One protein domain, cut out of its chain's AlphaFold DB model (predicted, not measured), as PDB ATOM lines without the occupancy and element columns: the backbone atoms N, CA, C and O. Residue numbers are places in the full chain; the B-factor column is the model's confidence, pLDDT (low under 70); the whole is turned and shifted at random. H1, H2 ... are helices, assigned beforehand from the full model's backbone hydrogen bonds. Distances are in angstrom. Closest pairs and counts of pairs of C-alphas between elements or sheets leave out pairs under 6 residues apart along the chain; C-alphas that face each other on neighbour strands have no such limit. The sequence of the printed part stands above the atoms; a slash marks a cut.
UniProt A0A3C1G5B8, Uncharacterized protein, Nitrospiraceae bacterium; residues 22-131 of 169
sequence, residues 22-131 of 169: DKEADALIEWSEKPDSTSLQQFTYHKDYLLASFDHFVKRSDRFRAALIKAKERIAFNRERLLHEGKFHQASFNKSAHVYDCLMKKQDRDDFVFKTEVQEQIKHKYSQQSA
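What this domain is: This is residues 22 to 131 of the 169 residues of an uncharacterized protein of Nitrospiraceae bacterium (UniProt A0A3C1G5B8). Two long helices, H4 and H5, make a helical hairpin opened into a narrow V; H5 runs on far beyond the rest, and residues 108 to 131 stick out as a free arm. H1 lies side by side with H4, and two short helices, H2 and H3, complete a small body at the other end of that arm. The printed part has 110 residues with five named helices, H1 to H5 in order along the chain, and no named strand: the class is all helix. The whole is loose, with a radius of gyration of the C-alphas of 17.7 A, and spans 65 by 28 by 20 A, the arm making much of the length.

Where its parts are: Find C-alpha 22 at (55.686, -37.361, 19.886); from there H1 runs through residues 22 to 32. Next come H2, residues 40 to 47, and H3, residues 53 to 60. H4 takes residues 62 to 84, beginning at C-alpha 62 at (47.798, -37.400, 25.057) and measuring 33.6 A from first to last C-alpha. H5, residues 90 to 129, is the longest helix at 57.6 A and ends at C-alpha 129 at (26.426, -21.892, 40.170).

How they stand to each other: Begin with H4, the hub, which touches three helices. H1 touches it at a shallow tilt of 9 degrees, the same way; their closest C-alphas, of Ala 25 and Phe 64, are 4.6 A apart. H3 and H4 touch only at the corner by their link, where the closest C-alphas, of Val 58 and Arg 65, are 4.7 A apart; the tilt is steep, 41 degrees. In the hairpin, H4 and H5 only just touch, with 3 pairs of C-alphas within 8 A, through residues 79 to 83 and 90 to 93 alone. Look there for their closest C-alphas, of Leu 83 and Gln 90, 7.0 A apart; the helices run opposite ways at a shallow tilt of 32 degrees, only just short of steep. H2 is close to H1 but not clearly touching it: the closest C-alphas, of Trp 31 and Phe 43, are 7.3 A apart. H2 and H5 are near each other, while H3 and H5 are apart. Every backbone O i to N i+4 pair is within hydrogen-bond range in H1, H2, H4 and H5; in H3, 3 of 4 are.

The domain as a whole: The two C-alphas farthest apart, of Gly 86 and Ala 131, are 65.0 A apart. Without residues 108 to 131, which stand free, the body spans 38 by 24 by 21 A. The printed part has no cut and no long link. The mean pLDDT of the printed part is 84.1; look for values under 70 at residues 96, 103 and 125 to 131.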
ATOM      1  N   ASP A  22      56.358 -37.326  21.183       94.06
ATOM      2  CA  ASP A  22      55.686 -37.361  19.886       94.06
ATOM      3  C   ASP A  22      56.401 -38.319  18.932       94.06
ATOM      4  O   ASP A  22      55.754 -39.143  18.286       94.06
ATOM      5  N   LYS A  23      57.739 -38.299  18.924       95.50
ATOM      6  CA  LYS A  23      58.532 -39.287  18.173       95.50
ATOM      7  C   LYS A  23      58.369 -40.696  18.717       95.50
ATOM      8  O   LYS A  23      58.328 -41.650  17.946       95.50
ATOM      9  N   GLU A  24      58.280 -40.846  20.035       95.06
ATOM     10  CA  GLU A  24      58.025 -42.157  20.633       95.06
ATOM     11  C   GLU A  24      56.609 -42.660  20.338       95.06
ATOM     12  O   GLU A  24      56.434 -43.860  20.134       95.06
ATOM     13  N   ALA A  25      55.617 -41.769  20.244       96.44
ATOM     14  CA  ALA A  25      54.271 -42.127  19.806       96.44
ATOM     15  C   ALA A  25      54.285 -42.658  18.364       96.44
ATOM     16  O   ALA A  25      53.730 -43.724  18.103       96.44
ATOM     17  N   ASP A  26      54.973 -41.966  17.452       97.44
ATOM     18  CA  ASP A  26      55.104 -42.398  16.055       97.44
ATOM     19  C   ASP A  26      55.857 -43.728  15.942       97.44
ATOM     20  O   ASP A  26      55.392 -44.652  15.273       97.44
ATOM     21  N   ALA A  27      56.961 -43.880  16.679       96.38
ATOM     22  CA  ALA A  27      57.726 -45.122  16.707       96.38
ATOM     23  C   ALA A  27      56.920 -46.301  17.276       96.38
ATOM     24  O   ALA A  27      57.079 -47.432  16.817       96.38
ATOM     25  N   LEU A  28      56.066 -46.060  18.274       96.75
ATOM     26  CA  LEU A  28      55.190 -47.081  18.845       96.75
ATOM     27  C   LEU A  28      54.110 -47.513  17.846       96.75
ATOM     28  O   LEU A  28      53.838 -48.709  17.717       96.75
ATOM     29  N   ILE A  29      53.531 -46.559  17.112       97.44
ATOM     30  CA  ILE A  29      52.578 -46.842  16.035       97.44
ATOM     31  C   ILE A  29      53.240 -47.670  14.940       97.44
ATOM     32  O   ILE A  29      52.735 -48.751  14.643       97.44
ATOM     33  N   GLU A  30      54.370 -47.214  14.399       96.88
ATOM     34  CA  GLU A  30      55.098 -47.912  13.335       96.88
ATOM     35  C   GLU A  30      55.509 -49.319  13.781       96.88
ATOM     36  O   GLU A  30      55.311 -50.300  13.064       96.88
ATOM     37  N   TRP A  31      56.037 -49.444  15.002       96.56
ATOM     38  CA  TRP A  31      56.398 -50.745  15.543       96.56
ATOM     39  C   TRP A  31      55.181 -51.667  15.620       96.56
ATOM     40  O   TRP A  31      55.268 -52.784  15.129       96.56
ATOM     41  N   SER A  32      54.042 -51.194  16.137       96.31
ATOM     42  CA  SER A  32      52.827 -52.010  16.299       96.31
ATOM     43  C   SER A  32      52.220 -52.536  14.993       96.31
ATOM     44  O   SER A  32      51.405 -53.457  15.033       96.31
ATOM     45  N   GLU A  33      52.588 -51.967  13.843       95.88
ATOM     46  CA  GLU A  33      52.131 -52.417  12.518       95.88
ATOM     47  C   GLU A  33      52.865 -53.662  12.039       95.88
ATOM     48  O   GLU A  33      52.392 -54.353  11.135       95.88
ATOM     49  N   LYS A  34      54.006 -53.986  12.654       95.25
ATOM     50  CA  LYS A  34      54.775 -55.161  12.262       95.25
ATOM     51  C   LYS A  34      54.011 -56.436  12.637       95.25
ATOM     52  O   LYS A  34      53.455 -56.516  13.737       95.25
ATOM     53  N   PRO A  35      53.991 -57.455  11.760       89.94
ATOM     54  CA  PRO A  35      53.179 -58.660  11.941       89.94
ATOM     55  C   PRO A  35      53.619 -59.548  13.115       89.94
ATOM     56  O   PRO A  35      52.860 -60.426  13.527       89.94
ATOM     57  N   ASP A  36      54.833 -59.349  13.625       88.44
ATOM     58  CA  ASP A  36      55.459 -60.045  14.752       88.44
ATOM     59  C   ASP A  36      55.349 -59.277  16.085       88.44
ATOM     60  O   ASP A  36      55.798 -59.760  17.132       88.44
ATOM     61  N   SER A  37      54.696 -58.111  16.074       91.50
ATOM     62  CA  SER A  37      54.468 -57.279  17.256       91.50
ATOM     63  C   SER A  37      53.522 -57.967  18.223       91.50
ATOM     64  O   SER A  37      52.301 -57.943  18.059       91.50
ATOM     65  N   THR A  38      54.095 -58.587  19.250       88.94
ATOM     66  CA  THR A  38      53.348 -59.448  20.173       88.94
ATOM     67  C   THR A  38      53.465 -59.007  21.619       88.94
ATOM     68  O   THR A  38      52.730 -59.513  22.458       88.94
ATOM     69  N   SER A  39      54.331 -58.064  21.985       89.88
ATOM     70  CA  SER A  39      54.363 -57.543  23.355       89.88
ATOM     71  C   SER A  39      54.993 -56.163  23.437       89.88
ATOM     72  O   SER A  39      56.069 -55.945  22.890       89.88
ATOM     73  N   LEU A  40      54.402 -55.264  24.229       91.19
ATOM     74  CA  LEU A  40      55.004 -53.961  24.538       91.19
ATOM     75  C   LEU A  40      56.393 -54.097  25.182       91.19
ATOM     76  O   LEU A  40      57.222 -53.206  25.041       91.19
ATOM     77  N   GLN A  41      56.675 -55.232  25.831       89.94
ATOM     78  CA  GLN A  41      57.992 -55.511  26.398       89.94
ATOM     79  C   GLN A  41      59.086 -55.657  25.323       89.94
ATOM     80  O   GLN A  41      60.236 -55.302  25.572       89.94
ATOM     81  N   GLN A  42      58.742 -56.150  24.126       89.50
ATOM     82  CA  GLN A  42      59.680 -56.212  22.996       89.50
ATOM     83  C   GLN A  42      60.024 -54.801  22.518       89.50
ATOM     84  O   GLN A  42      61.192 -54.475  22.334       89.50
ATOM     85  N   PHE A  43      59.016 -53.940  22.386       92.81
ATOM     86  CA  PHE A  43      59.226 -52.546  22.012       92.81
ATOM     87  C   PHE A  43      60.109 -51.801  23.020       92.81
ATOM     88  O   PHE A  43      61.092 -51.177  22.632       92.81
ATOM     89  N   THR A  44      59.820 -51.929  24.319       90.50
ATOM     90  CA  THR A  44      60.614 -51.275  25.372       90.50
ATOM     91  C   THR A  44      62.054 -51.791  25.410       90.50
ATOM     92  O   THR A  44      62.970 -51.021  25.680       90.50
ATOM     93  N   TYR A  45      62.272 -53.073  25.083       88.19
ATOM     94  CA  TYR A  45      63.613 -53.647  24.944       88.19
ATOM     95  C   TYR A  45      64.393 -53.015  23.782       88.19
ATOM     96  O   TYR A  45      65.569 -52.706  23.934       88.19
ATOM     97  N   HIS A  46      63.743 -52.753  22.642       87.81
ATOM     98  CA  HIS A  46      64.379 -52.066  21.509       87.81
ATOM     99  C   HIS A  46      64.694 -50.592  21.777       87.81
ATOM    100  O   HIS A  46      65.577 -50.029  21.132       87.81
ATOM    101  N   LYS A  47      63.955 -49.961  22.689       88.38
ATOM    102  CA  LYS A  47      64.061 -48.532  22.999       88.38
ATOM    103  C   LYS A  47      64.868 -48.213  24.259       88.38
ATOM    104  O   LYS A  47      65.048 -47.039  24.567       88.38
ATOM    105  N   ASP A  48      65.351 -49.237  24.956       87.12
ATOM    106  CA  ASP A  48      66.162 -49.128  26.172       87.12
ATOM    107  C   ASP A  48      65.494 -48.321  27.304       87.12
ATOM    108  O   ASP A  48      66.102 -47.491  27.979       87.12
ATOM    109  N   TYR A  49      64.199 -48.560  27.529       86.81
ATOM    110  CA  TYR A  49      63.510 -48.077  28.726       86.81
ATOM    111  C   TYR A  49      62.633 -49.151  29.360       86.81
ATOM    112  O   TYR A  49      62.302 -50.171  28.761       86.81
ATOM    113  N   LEU A  50      62.244 -48.926  30.615       87.25
ATOM    114  CA  LEU A  50      61.377 -49.839  31.350       87.25
ATOM    115  C   LEU A  50      59.923 -49.695  30.895       87.25
ATOM    116  O   LEU A  50      59.435 -48.592  30.666       87.25
ATOM    117  N   LEU A  51      59.184 -50.806  30.869       86.81
ATOM    118  CA  LEU A  51      57.744 -50.790  30.583       86.81
ATOM    119  C   LEU A  51      56.961 -49.906  31.574       86.81
ATOM    120  O   LEU A  51      55.985 -49.267  31.196       86.81
ATOM    121  N   ALA A  52      57.424 -49.817  32.826       86.44
ATOM    122  CA  ALA A  52      56.843 -48.941  33.844       86.44
ATOM    123  C   ALA A  52      56.878 -47.447  33.457       86.44
ATOM    124  O   ALA A  52      56.059 -46.668  33.941       86.44
ATOM    125  N   SER A  53      57.777 -47.039  32.554       88.12
ATOM    126  CA  SER A  53      57.876 -45.653  32.084       88.12
ATOM    127  C   SER A  53      56.657 -45.209  31.273       88.12
ATOM    128  O   SER A  53      56.385 -44.011  31.188       88.12
ATOM    129  N   PHE A  54      55.872 -46.146  30.732       89.88
ATOM    130  CA  PHE A  54      54.652 -45.827  29.987       89.88
ATOM    131  C   PHE A  54      53.616 -45.099  30.832       89.88
ATOM    132  O   PHE A  54      53.002 -44.157  30.338       89.88
ATOM    133  N   ASP A  55      53.482 -45.447  32.116       88.12
ATOM    134  CA  ASP A  55      52.579 -44.741  33.031       88.12
ATOM    135  C   ASP A  55      52.927 -43.246  33.117       88.12
ATOM    136  O   ASP A  55      52.049 -42.393  33.241       88.12
ATOM    137  N   HIS A  56      54.218 -42.911  33.045       89.00
ATOM    138  CA  HIS A  56      54.691 -41.531  33.070       89.00
ATOM    139  C   HIS A  56      54.503 -40.837  31.714       89.00
ATOM    140  O   HIS A  56      54.100 -39.676  31.668       89.00
ATOM    141  N   PHE A  57      54.752 -41.538  30.606       92.00
ATOM    142  CA  PHE A  57      54.586 -40.990  29.255       92.00
ATOM    143  C   PHE A  57      53.123 -40.662  28.941       92.00
ATOM    144  O   PHE A  57      52.828 -39.572  28.455       92.00
ATOM    145  N   VAL A  58      52.199 -41.550  29.316       92.38
ATOM    146  CA  VAL A  58      50.744 -41.383  29.140       92.38
ATOM    147  C   VAL A  58      50.184 -40.186  29.915       92.38
ATOM    148  O   VAL A  58      49.206 -39.569  29.491       92.38
ATOM    149  N   LYS A  59      50.798 -39.837  31.053       89.19
ATOM    150  CA  LYS A  59      50.438 -38.645  31.838       89.19
ATOM    151  C   LYS A  59      50.977 -37.346  31.237       89.19
ATOM    152  O   LYS A  59      50.461 -36.283  31.556       89.19
ATOM    153  N   ARG A  60      52.021 -37.424  30.408       90.81
ATOM    154  CA  ARG A  60      52.714 -36.261  29.828       90.81
ATOM    155  C   ARG A  60      52.305 -35.944  28.391       90.81
ATOM    156  O   ARG A  60      52.510 -34.813  27.969       90.81
ATOM    157  N   SER A  61      51.786 -36.915  27.641       93.69
ATOM    158  CA  SER A  61      51.371 -36.724  26.249       93.69
ATOM    159  C   SER A  61      50.107 -37.520  25.928       93.69
ATOM    160  O   SER A  61      50.101 -38.754  25.968       93.69
ATOM    161  N   ASP A  62      49.050 -36.805  25.538       92.81
ATOM    162  CA  ASP A  62      47.798 -37.400  25.057       92.81
ATOM    163  C   ASP A  62      47.990 -38.131  23.726       92.81
ATOM    164  O   ASP A  62      47.381 -39.175  23.485       92.81
ATOM    165  N   ARG A  63      48.901 -37.641  22.878       94.44
ATOM    166  CA  ARG A  63      49.267 -38.317  21.628       94.44
ATOM    167  C   ARG A  63      49.920 -39.665  21.907       94.44
ATOM    168  O   ARG A  63      49.540 -40.662  21.297       94.44
ATOM    169  N   PHE A  64      50.853 -39.717  22.859       95.62
ATOM    170  CA  PHE A  64      51.460 -40.979  23.279       95.62
ATOM    171  C   PHE A  64      50.419 -41.929  23.884       95.62
ATOM    172  O   PHE A  64      50.433 -43.122  23.586       95.62
ATOM    173  N   ARG A  65      49.473 -41.412  24.680       94.50
ATOM    174  CA  ARG A  65      48.342 -42.200  25.194       94.50
ATOM    175  C   ARG A  65      47.528 -42.827  24.063       94.50
ATOM    176  O   ARG A  65      47.312 -44.036  24.081       94.50
ATOM    177  N   ALA A  66      47.118 -42.036  23.073       93.88
ATOM    178  CA  ALA A  66      46.363 -42.529  21.924       93.88
ATOM    179  C   ALA A  66      47.159 -43.573  21.122       93.88
ATOM    180  O   ALA A  66      46.622 -44.618  20.750       93.88
ATOM    181  N   ALA A  67      48.458 -43.335  20.918       96.50
ATOM    182  CA  ALA A  67      49.348 -44.287  20.260       96.50
ATOM    183  C   ALA A  67      49.453 -45.612  21.026       96.50
ATOM    184  O   ALA A  67      49.381 -46.682  20.425       96.50
ATOM    185  N   LEU A  68      49.561 -45.551  22.356       95.31
ATOM    186  CA  LEU A  68      49.626 -46.734  23.207       95.31
ATOM    187  C   LEU A  68      48.342 -47.564  23.137       95.31
ATOM    188  O   LEU A  68      48.434 -48.787  23.055       95.31
ATOM    189  N   ILE A  69      47.168 -46.928  23.134       93.19
ATOM    190  CA  ILE A  69      45.875 -47.615  22.979       93.19
ATOM    191  C   ILE A  69      45.829 -48.365  21.646       93.19
ATOM    192  O   ILE A  69      45.607 -49.574  21.616       93.19
ATOM    193  N   LYS A  70      46.155 -47.681  20.548       95.19
ATOM    194  CA  LYS A  70      46.156 -48.285  19.211       95.19
ATOM    195  C   LYS A  70      47.175 -49.422  19.081       95.19
ATOM    196  O   LYS A  70      46.899 -50.452  18.466       95.19
ATOM    197  N   ALA A  71      48.360 -49.262  19.668       95.12
ATOM    198  CA  ALA A  71      49.379 -50.306  19.673       95.12
ATOM    199  C   ALA A  71      48.926 -51.540  20.463       95.12
ATOM    200  O   ALA A  71      49.171 -52.667  20.038       95.12
ATOM    201  N   LYS A  72      48.238 -51.337  21.589       92.06
ATOM    202  CA  LYS A  72      47.650 -52.410  22.392       92.06
ATOM    203  C   LYS A  72      46.644 -53.224  21.566       92.06
ATOM    204  O   LYS A  72      46.837 -54.430  21.415       92.06
ATOM    205  N   GLU A  73      45.668 -52.568  20.940       91.56
ATOM    206  CA  GLU A  73      44.671 -53.213  20.067       91.56
ATOM    207  C   GLU A  73      45.320 -54.069  18.966       91.56
ATOM    208  O   GLU A  73      44.964 -55.232  18.772       91.56
ATOM    209  N   ARG A  74      46.338 -53.527  18.289       93.38
ATOM    210  CA  ARG A  74      47.080 -54.245  17.239       93.38
ATOM    211  C   ARG A  74      47.830 -55.461  17.766       93.38
ATOM    212  O   ARG A  74      47.832 -56.506  17.121       93.38
ATOM    213  N   ILE A  75      48.450 -55.353  18.939       91.94
ATOM    214  CA  ILE A  75      49.131 -56.482  19.583       91.94
ATOM    215  C   ILE A  75      48.134 -57.595  19.911       91.94
ATOM    216  O   ILE A  75      48.454 -58.764  19.698       91.94
ATOM    217  N   ALA A  76      46.942 -57.256  20.412       88.62
ATOM    218  CA  ALA A  76      45.893 -58.241  20.674       88.62
ATOM    219  C   ALA A  76      45.503 -58.981  19.384       88.62
ATOM    220  O   ALA A  76      45.606 -60.208  19.330       88.62
ATOM    221  N   PHE A  77      45.208 -58.234  18.318       90.75
ATOM    222  CA  PHE A  77      44.891 -58.796  17.004       90.75
ATOM    223  C   PHE A  77      46.011 -59.695  16.452       90.75
ATOM    224  O   PHE A  77      45.768 -60.823  16.023       90.75
ATOM    225  N   ASN A  78      47.263 -59.234  16.499       90.31
ATOM    226  CA  ASN A  78      48.407 -59.998  15.997       90.31
ATOM    227  C   ASN A  78      48.607 -61.308  16.760       90.31
ATOM    228  O   ASN A  78      48.948 -62.323  16.154       90.31
ATOM    229  N   ARG A  79      48.396 -61.307  18.079       87.31
ATOM    230  CA  ARG A  79      48.501 -62.522  18.895       87.31
ATOM    231  C   ARG A  79      47.440 -63.542  18.527       87.31
ATOM    232  O   ARG A  79      47.780 -64.712  18.377       87.31
ATOM    233  N   GLU A  80      46.190 -63.112  18.387       88.81
ATOM    234  CA  GLU A  80      45.094 -63.985  17.962       88.81
ATOM    235  C   GLU A  80      45.391 -64.572  16.582       88.81
ATOM    236  O   GLU A  80      45.384 -65.790  16.409       88.81
ATOM    237  N   ARG A  81      45.788 -63.725  15.626       91.12
ATOM    238  CA  ARG A  81      46.192 -64.157  14.284       91.12
ATOM    239  C   ARG A  81      47.315 -65.198  14.322       91.12
ATOM    240  O   ARG A  81      47.192 -66.257  13.712       91.12
ATOM    241  N   LEU A  82      48.405 -64.934  15.045       88.25
ATOM    242  CA  LEU A  82      49.551 -65.849  15.124       88.25
ATOM    243  C   LEU A  82      49.216 -67.160  15.854       88.25
ATOM    244  O   LEU A  82      49.811 -68.195  15.536       88.25
ATOM    245  N   LEU A  83      48.276 -67.132  16.806       87.31
ATOM    246  CA  LEU A  83      47.743 -68.332  17.450       87.31
ATOM    247  C   LEU A  83      46.957 -69.184  16.442       87.31
ATOM    248  O   LEU A  83      47.213 -70.381  16.337       87.31
ATOM    249  N   HIS A  84      46.065 -68.567  15.661       88.50
ATOM    250  CA  HIS A  84      45.296 -69.255  14.616       88.50
ATOM    251  C   HIS A  84      46.179 -69.806  13.487       88.50
ATOM    252  O   HIS A  84      45.908 -70.884  12.965       88.50
ATOM    253  N   GLU A  85      47.266 -69.114  13.144       89.88
ATOM    254  CA  GLU A  85      48.249 -69.571  12.151       89.88
ATOM    255  C   GLU A  85      49.184 -70.682  12.674       89.88
ATOM    256  O   GLU A  85      50.052 -71.147  11.933       89.88
ATOM    257  N   GLY A  86      49.080 -71.082  13.948       85.94
ATOM    258  CA  GLY A  86      49.967 -72.078  14.566       85.94
ATOM    259  C   GLY A  86      51.422 -71.614  14.733       85.94
ATOM    260  O   GLY A  86      52.292 -72.405  15.091       85.94
ATOM    261  N   LYS A  87      51.701 -70.327  14.493       83.12
ATOM    262  CA  LYS A  87      53.037 -69.712  14.611       83.12
ATOM    263  C   LYS A  87      53.353 -69.252  16.029       83.12
ATOM    264  O   LYS A  87      54.491 -68.885  16.318       83.12
ATOM    265  N   PHE A  88      52.361 -69.265  16.913       75.88
ATOM    266  CA  PHE A  88      52.521 -68.918  18.314       75.88
ATOM    267  C   PHE A  88      52.197 -70.113  19.201       75.88
ATOM    268  O   PHE A  88      51.092 -70.649  19.180       75.88
ATOM    269  N   HIS A  89      53.169 -70.531  20.011       80.56
ATOM    270  CA  HIS A  89      52.954 -71.625  20.946       80.56
ATOM    271  C   HIS A  89      51.990 -71.193  22.062       80.56
ATOM    272  O   HIS A  89      52.170 -70.136  22.672       80.56
ATOM    273  N   GLN A  90      50.992 -72.023  22.368       77.38
ATOM    274  CA  GLN A  90      49.895 -71.666  23.273       77.38
ATOM    275  C   GLN A  90      50.363 -71.311  24.697       77.38
ATOM    276  O   GLN A  90      49.799 -70.423  25.331       77.38
ATOM    277  N   ALA A  91      51.450 -71.914  25.192       77.12
ATOM    278  CA  ALA A  91      52.022 -71.529  26.487       77.12
ATOM    279  C   ALA A  91      52.604 -70.098  26.473       77.12
ATOM    280  O   ALA A  91      52.413 -69.333  27.422       77.12
ATOM    281  N   SER A  92      53.264 -69.707  25.378       71.25
ATOM    282  CA  SER A  92      53.776 -68.346  25.171       71.25
ATOM    283  C   SER A  92      52.641 -67.342  24.964       71.25
ATOM    284  O   SER A  92      52.728 -66.217  25.466       71.25
ATOM    285  N   PHE A  93      51.559 -67.761  24.293       74.69
ATOM    286  CA  PHE A  93      50.303 -67.011  24.194       74.69
ATOM    287  C   PHE A  93      49.754 -66.693  25.578       74.69
ATOM    288  O   PHE A  93      49.645 -65.523  25.928       74.69
ATOM    289  N   ASN A  94      49.519 -67.713  26.403       75.94
ATOM    290  CA  ASN A  94      48.911 -67.558  27.724       75.94
ATOM    291  C   ASN A  94      49.746 -66.662  28.652       75.94
ATOM    292  O   ASN A  94      49.203 -65.795  29.337       75.94
ATOM    293  N   LYS A  95      51.079 -66.812  28.640       74.88
ATOM    294  CA  LYS A  95      51.978 -65.959  29.434       74.88
ATOM    295  C   LYS A  95      51.902 -64.492  29.003       74.88
ATOM    296  O   LYS A  95      51.861 -63.596  29.843       74.88
ATOM    297  N   SER A  96      51.881 -64.251  27.697       69.81
ATOM    298  CA  SER A  96      51.842 -62.901  27.128       69.81
ATOM    299  C   SER A  96      50.458 -62.261  27.276       69.81
ATOM    300  O   SER A  96      50.364 -61.055  27.519       69.81
ATOM    301  N   ALA A  97      49.395 -63.064  27.163       72.75
ATOM    302  CA  ALA A  97      48.007 -62.683  27.397       72.75
ATOM    303  C   ALA A  97      47.821 -62.208  28.837       72.75
ATOM    304  O   ALA A  97      47.393 -61.081  29.037       72.75
ATOM    305  N   HIS A  98      48.304 -62.963  29.829       75.50
ATOM    306  CA  HIS A  98      48.202 -62.566  31.235       75.50
ATOM    307  C   HIS A  98      48.811 -61.183  31.530       75.50
ATOM    308  O   HIS A  98      48.193 -60.353  32.195       75.50
ATOM    309  N   VAL A  99      50.014 -60.905  31.011       71.31
ATOM    310  CA  VAL A  99      50.670 -59.594  31.188       71.31
ATOM    311  C   VAL A  99      49.860 -58.480  30.523       71.31
ATOM    312  O   VAL A  99      49.717 -57.394  31.079       71.31
ATOM    313  N   TYR A 100      49.315 -58.750  29.342       70.44
ATOM    314  CA  TYR A 100      48.527 -57.781  28.593       70.44
ATOM    315  C   TYR A 100      47.168 -57.506  29.242       70.44
ATOM    316  O   TYR A 100      46.808 -56.343  29.400       70.44
ATOM    317  N   ASP A 101      46.472 -58.537  29.716       72.69
ATOM    318  CA  ASP A 101      45.207 -58.411  30.440       72.69
ATOM    319  C   ASP A 101      45.382 -57.579  31.711       72.69
ATOM    320  O   ASP A 101      44.557 -56.721  32.015       72.69
ATOM    321  N   CYS A 102      46.482 -57.784  32.441       77.44
ATOM    322  CA  CYS A 102      46.824 -56.956  33.597       77.44
ATOM    323  C   CYS A 102      47.020 -55.479  33.209       77.44
ATOM    324  O   CYS A 102      46.576 -54.590  33.936       77.44
ATOM    325  N   LEU A 103      47.645 -55.205  32.058       69.81
ATOM    326  CA  LEU A 103      47.845 -53.844  31.551       69.81
ATOM    327  C   LEU A 103      46.558 -53.203  31.011       69.81
ATOM    328  O   LEU A 103      46.410 -51.989  31.149       69.81
ATOM    329  N   MET A 104      45.648 -53.977  30.407       74.44
ATOM    330  CA  MET A 104      44.323 -53.489  29.993       74.44
ATOM    331  C   MET A 104      43.471 -53.160  31.212       74.44
ATOM    332  O   MET A 104      43.045 -52.025  31.362       74.44
ATOM    333  N   LYS A 105      43.325 -54.107  32.147       78.19
ATOM    334  CA  LYS A 105      42.510 -53.926  33.361       78.19
ATOM    335  C   LYS A 105      42.956 -52.730  34.194       78.19
ATOM    336  O   LYS A 105      42.126 -52.038  34.776       78.19
ATOM    337  N   LYS A 106      44.268 -52.491  34.272       76.94
ATOM    338  CA  LYS A 106      44.806 -51.299  34.933       76.94
ATOM    339  C   LYS A 106      44.383 -50.023  34.200       76.94
ATOM    340  O   LYS A 106      43.923 -49.097  34.853       76.94
ATOM    341  N   GLN A 107      44.492 -49.997  32.873       73.50
ATOM    342  CA  GLN A 107      44.070 -48.846  32.079       73.50
ATOM    343  C   GLN A 107      42.561 -48.588  32.196       73.50
ATOM    344  O   GLN A 107      42.180 -47.457  32.460       73.50
ATOM    345  N   ASP A 108      41.719 -49.617  32.084       74.38
ATOM    346  CA  ASP A 108      40.262 -49.477  32.215       74.38
ATOM    347  C   ASP A 108      39.876 -48.894  33.577       74.38
ATOM    348  O   ASP A 108      38.992 -48.042  33.686       74.38
ATOM    349  N   ARG A 109      40.573 -49.333  34.633       79.69
ATOM    350  CA  ARG A 109      40.409 -48.786  35.978       79.69
ATOM    351  C   ARG A 109      40.813 -47.313  36.035       79.69
ATOM    352  O   ARG A 109      40.068 -46.522  36.606       79.69
ATOM    353  N   ASP A 110      41.959 -46.951  35.469       77.19
ATOM    354  CA  ASP A 110      42.452 -45.571  35.466       77.19
ATOM    355  C   ASP A 110      41.522 -44.648  34.649       77.19
ATOM    356  O   ASP A 110      41.198 -43.544  35.094       77.19
ATOM    357  N   ASP A 111      41.005 -45.122  33.511       75.31
ATOM    358  CA  ASP A 111      40.040 -44.404  32.672       75.31
ATOM    359  C   ASP A 111      38.686 -44.234  33.383       75.31
ATOM    360  O   ASP A 111      38.059 -43.174  33.294       75.31
ATOM    361  N   PHE A 112      38.231 -45.251  34.123       79.31
ATOM    362  CA  PHE A 112      37.025 -45.168  34.947       79.31
ATOM    363  C   PHE A 112      37.170 -44.148  36.082       79.31
ATOM    364  O   PHE A 112      36.274 -43.324  36.286       79.31
ATOM    365  N   VAL A 113      38.298 -44.172  36.800       80.62
ATOM    366  CA  VAL A 113      38.589 -43.213  37.877       80.62
ATOM    367  C   VAL A 113      38.625 -41.793  37.317       80.62
ATOM    368  O   VAL A 113      37.912 -40.930  37.821       80.62
ATOM    369  N   PHE A 114      39.343 -41.571  36.213       76.62
ATOM    370  CA  PHE A 114      39.412 -40.262  35.565       76.62
ATOM    371  C   PHE A 114      38.028 -39.747  35.138       76.62
ATOM    372  O   PHE A 114      37.670 -38.605  35.427       76.62
ATOM    373  N   LYS A 115      37.208 -40.589  34.493       76.31
ATOM    374  CA  LYS A 115      35.834 -40.217  34.112       76.31
ATOM    375  C   LYS A 115      34.979 -39.855  35.327       76.31
ATOM    376  O   LYS A 115      34.219 -38.890  35.261       76.31
ATOM    377  N   THR A 116      35.111 -40.608  36.418       81.56
ATOM    378  CA  THR A 116      34.371 -40.369  37.665       81.56
ATOM    379  C   THR A 116      34.775 -39.034  38.292       81.56
ATOM    380  O   THR A 116      33.908 -38.206  38.567       81.56
ATOM    381  N   GLU A 117      36.076 -38.769  38.416       78.06
ATOM    382  CA  GLU A 117      36.605 -37.508  38.953       78.06
ATOM    383  C   GLU A 117      36.155 -36.294  38.127       78.06
ATOM    384  O   GLU A 117      35.744 -35.272  38.681       78.06
ATOM    385  N   VAL A 118      36.173 -36.400  36.795       81.06
ATOM    386  CA  VAL A 118      35.692 -35.331  35.905       81.06
ATOM    387  C   VAL A 118      34.196 -35.080  36.110       81.06
ATOM    388  O   VAL A 118      33.775 -33.927  36.218       81.06
ATOM    389  N   GLN A 119      33.382 -36.134  36.208       75.75
ATOM    390  CA  GLN A 119      31.944 -35.994  36.455       75.75
ATOM    391  C   GLN A 119      31.641 -35.360  37.818       75.75
ATOM    392  O   GLN A 119      30.736 -34.527  37.912       75.75
ATOM    393  N   GLU A 120      32.387 -35.712  38.865       79.44
ATOM    394  CA  GLU A 120      32.247 -35.103  40.193       79.44
ATOM    395  C   GLU A 120      32.605 -33.613  40.177       79.44
ATOM    396  O   GLU A 120      31.846 -32.792  40.699       79.44
ATOM    397  N   GLN A 121      33.696 -33.234  39.507       74.94
ATOM    398  CA  GLN A 121      34.077 -31.827  39.351       74.94
ATOM    399  C   GLN A 121      33.032 -31.022  38.573       74.94
ATOM    400  O   GLN A 121      32.738 -29.879  38.932       74.94
ATOM    401  N   ILE A 122      32.449 -31.611  37.524       74.31
ATOM    402  CA  ILE A 122      31.363 -30.993  36.758       74.31
ATOM    403  C   ILE A 122      30.143 -30.772  37.664       74.31
ATOM    404  O   ILE A 122      29.665 -29.642  37.771       74.31
ATOM    405  N   LYS A 123      29.681 -31.805  38.383       74.81
ATOM    406  CA  LYS A 123      28.548 -31.696  39.322       74.81
ATOM    407  C   LYS A 123      28.783 -30.630  40.392       74.81
ATOM    408  O   LYS A 123      27.882 -29.844  40.670       74.81
ATOM    409  N   HIS A 124      29.989 -30.573  40.952       73.19
ATOM    410  CA  HIS A 124      30.357 -29.588  41.966       73.19
ATOM    411  C   HIS A 124      30.364 -28.147  41.423       73.19
ATOM    412  O   HIS A 124      29.934 -27.223  42.108       73.19
ATOM    413  N   LYS A 125      30.796 -27.924  40.174       69.50
ATOM    414  CA  LYS A 125      30.715 -26.594  39.542       69.50
ATOM    415  C   LYS A 125      29.267 -26.145  39.319       69.50
ATOM    416  O   LYS A 125      28.947 -24.987  39.584       69.50
ATOM    417  N   TYR A 126      28.391 -27.052  38.887       65.12
ATOM    418  CA  TYR A 126      26.974 -26.738  38.679       65.12
ATOM    419  C   TYR A 126      26.210 -26.507  39.991       65.12
ATOM    420  O   TYR A 126      25.365 -25.615  40.044       65.12
ATOM    421  N   SER A 127      26.542 -27.224  41.071       63.16
ATOM    422  CA  SER A 127      25.931 -26.986  42.388       63.16
ATOM    423  C   SER A 127      26.367 -25.660  43.029       63.16
ATOM    424  O   SER A 127      25.599 -25.064  43.784       63.16
ATOM    425  N   GLN A 128      27.560 -25.150  42.697       59.41
ATOM    426  CA  GLN A 128      28.011 -23.820  43.124       59.41
ATOM    427  C   GLN A 128      27.411 -22.675  42.291       59.41
ATOM    428  O   GLN A 128      27.162 -21.601  42.832       59.41
ATOM    429  N   GLN A 129      27.116 -22.890  41.004       55.38
ATOM    430  CA  GLN A 129      26.426 -21.892  40.170       55.38
ATOM    431  C   GLN A 129      24.941 -21.726  40.531       55.38
ATOM    432  O   GLN A 129      24.409 -20.626  40.404       55.38
ATOM    433  N   SER A 130      24.279 -22.766  41.051       50.75
ATOM    434  CA  SER A 130      22.893 -22.676  41.543       50.75
ATOM    435  C   SER A 130      22.735 -21.962  42.896       50.75
ATOM    436  O   SER A 130      21.613 -21.815  43.372       50.75
ATOM    437  N   ALA A 131      23.832 -21.531  43.529       48.91
ATOM    438  CA  ALA A 131      23.831 -20.825  44.814       48.91
ATOM    439  C   ALA A 131      23.962 -19.291  44.682       48.91
ATOM    440  O   ALA A 131      24.187 -18.603  45.679       48.91
TER     441      ALA A 131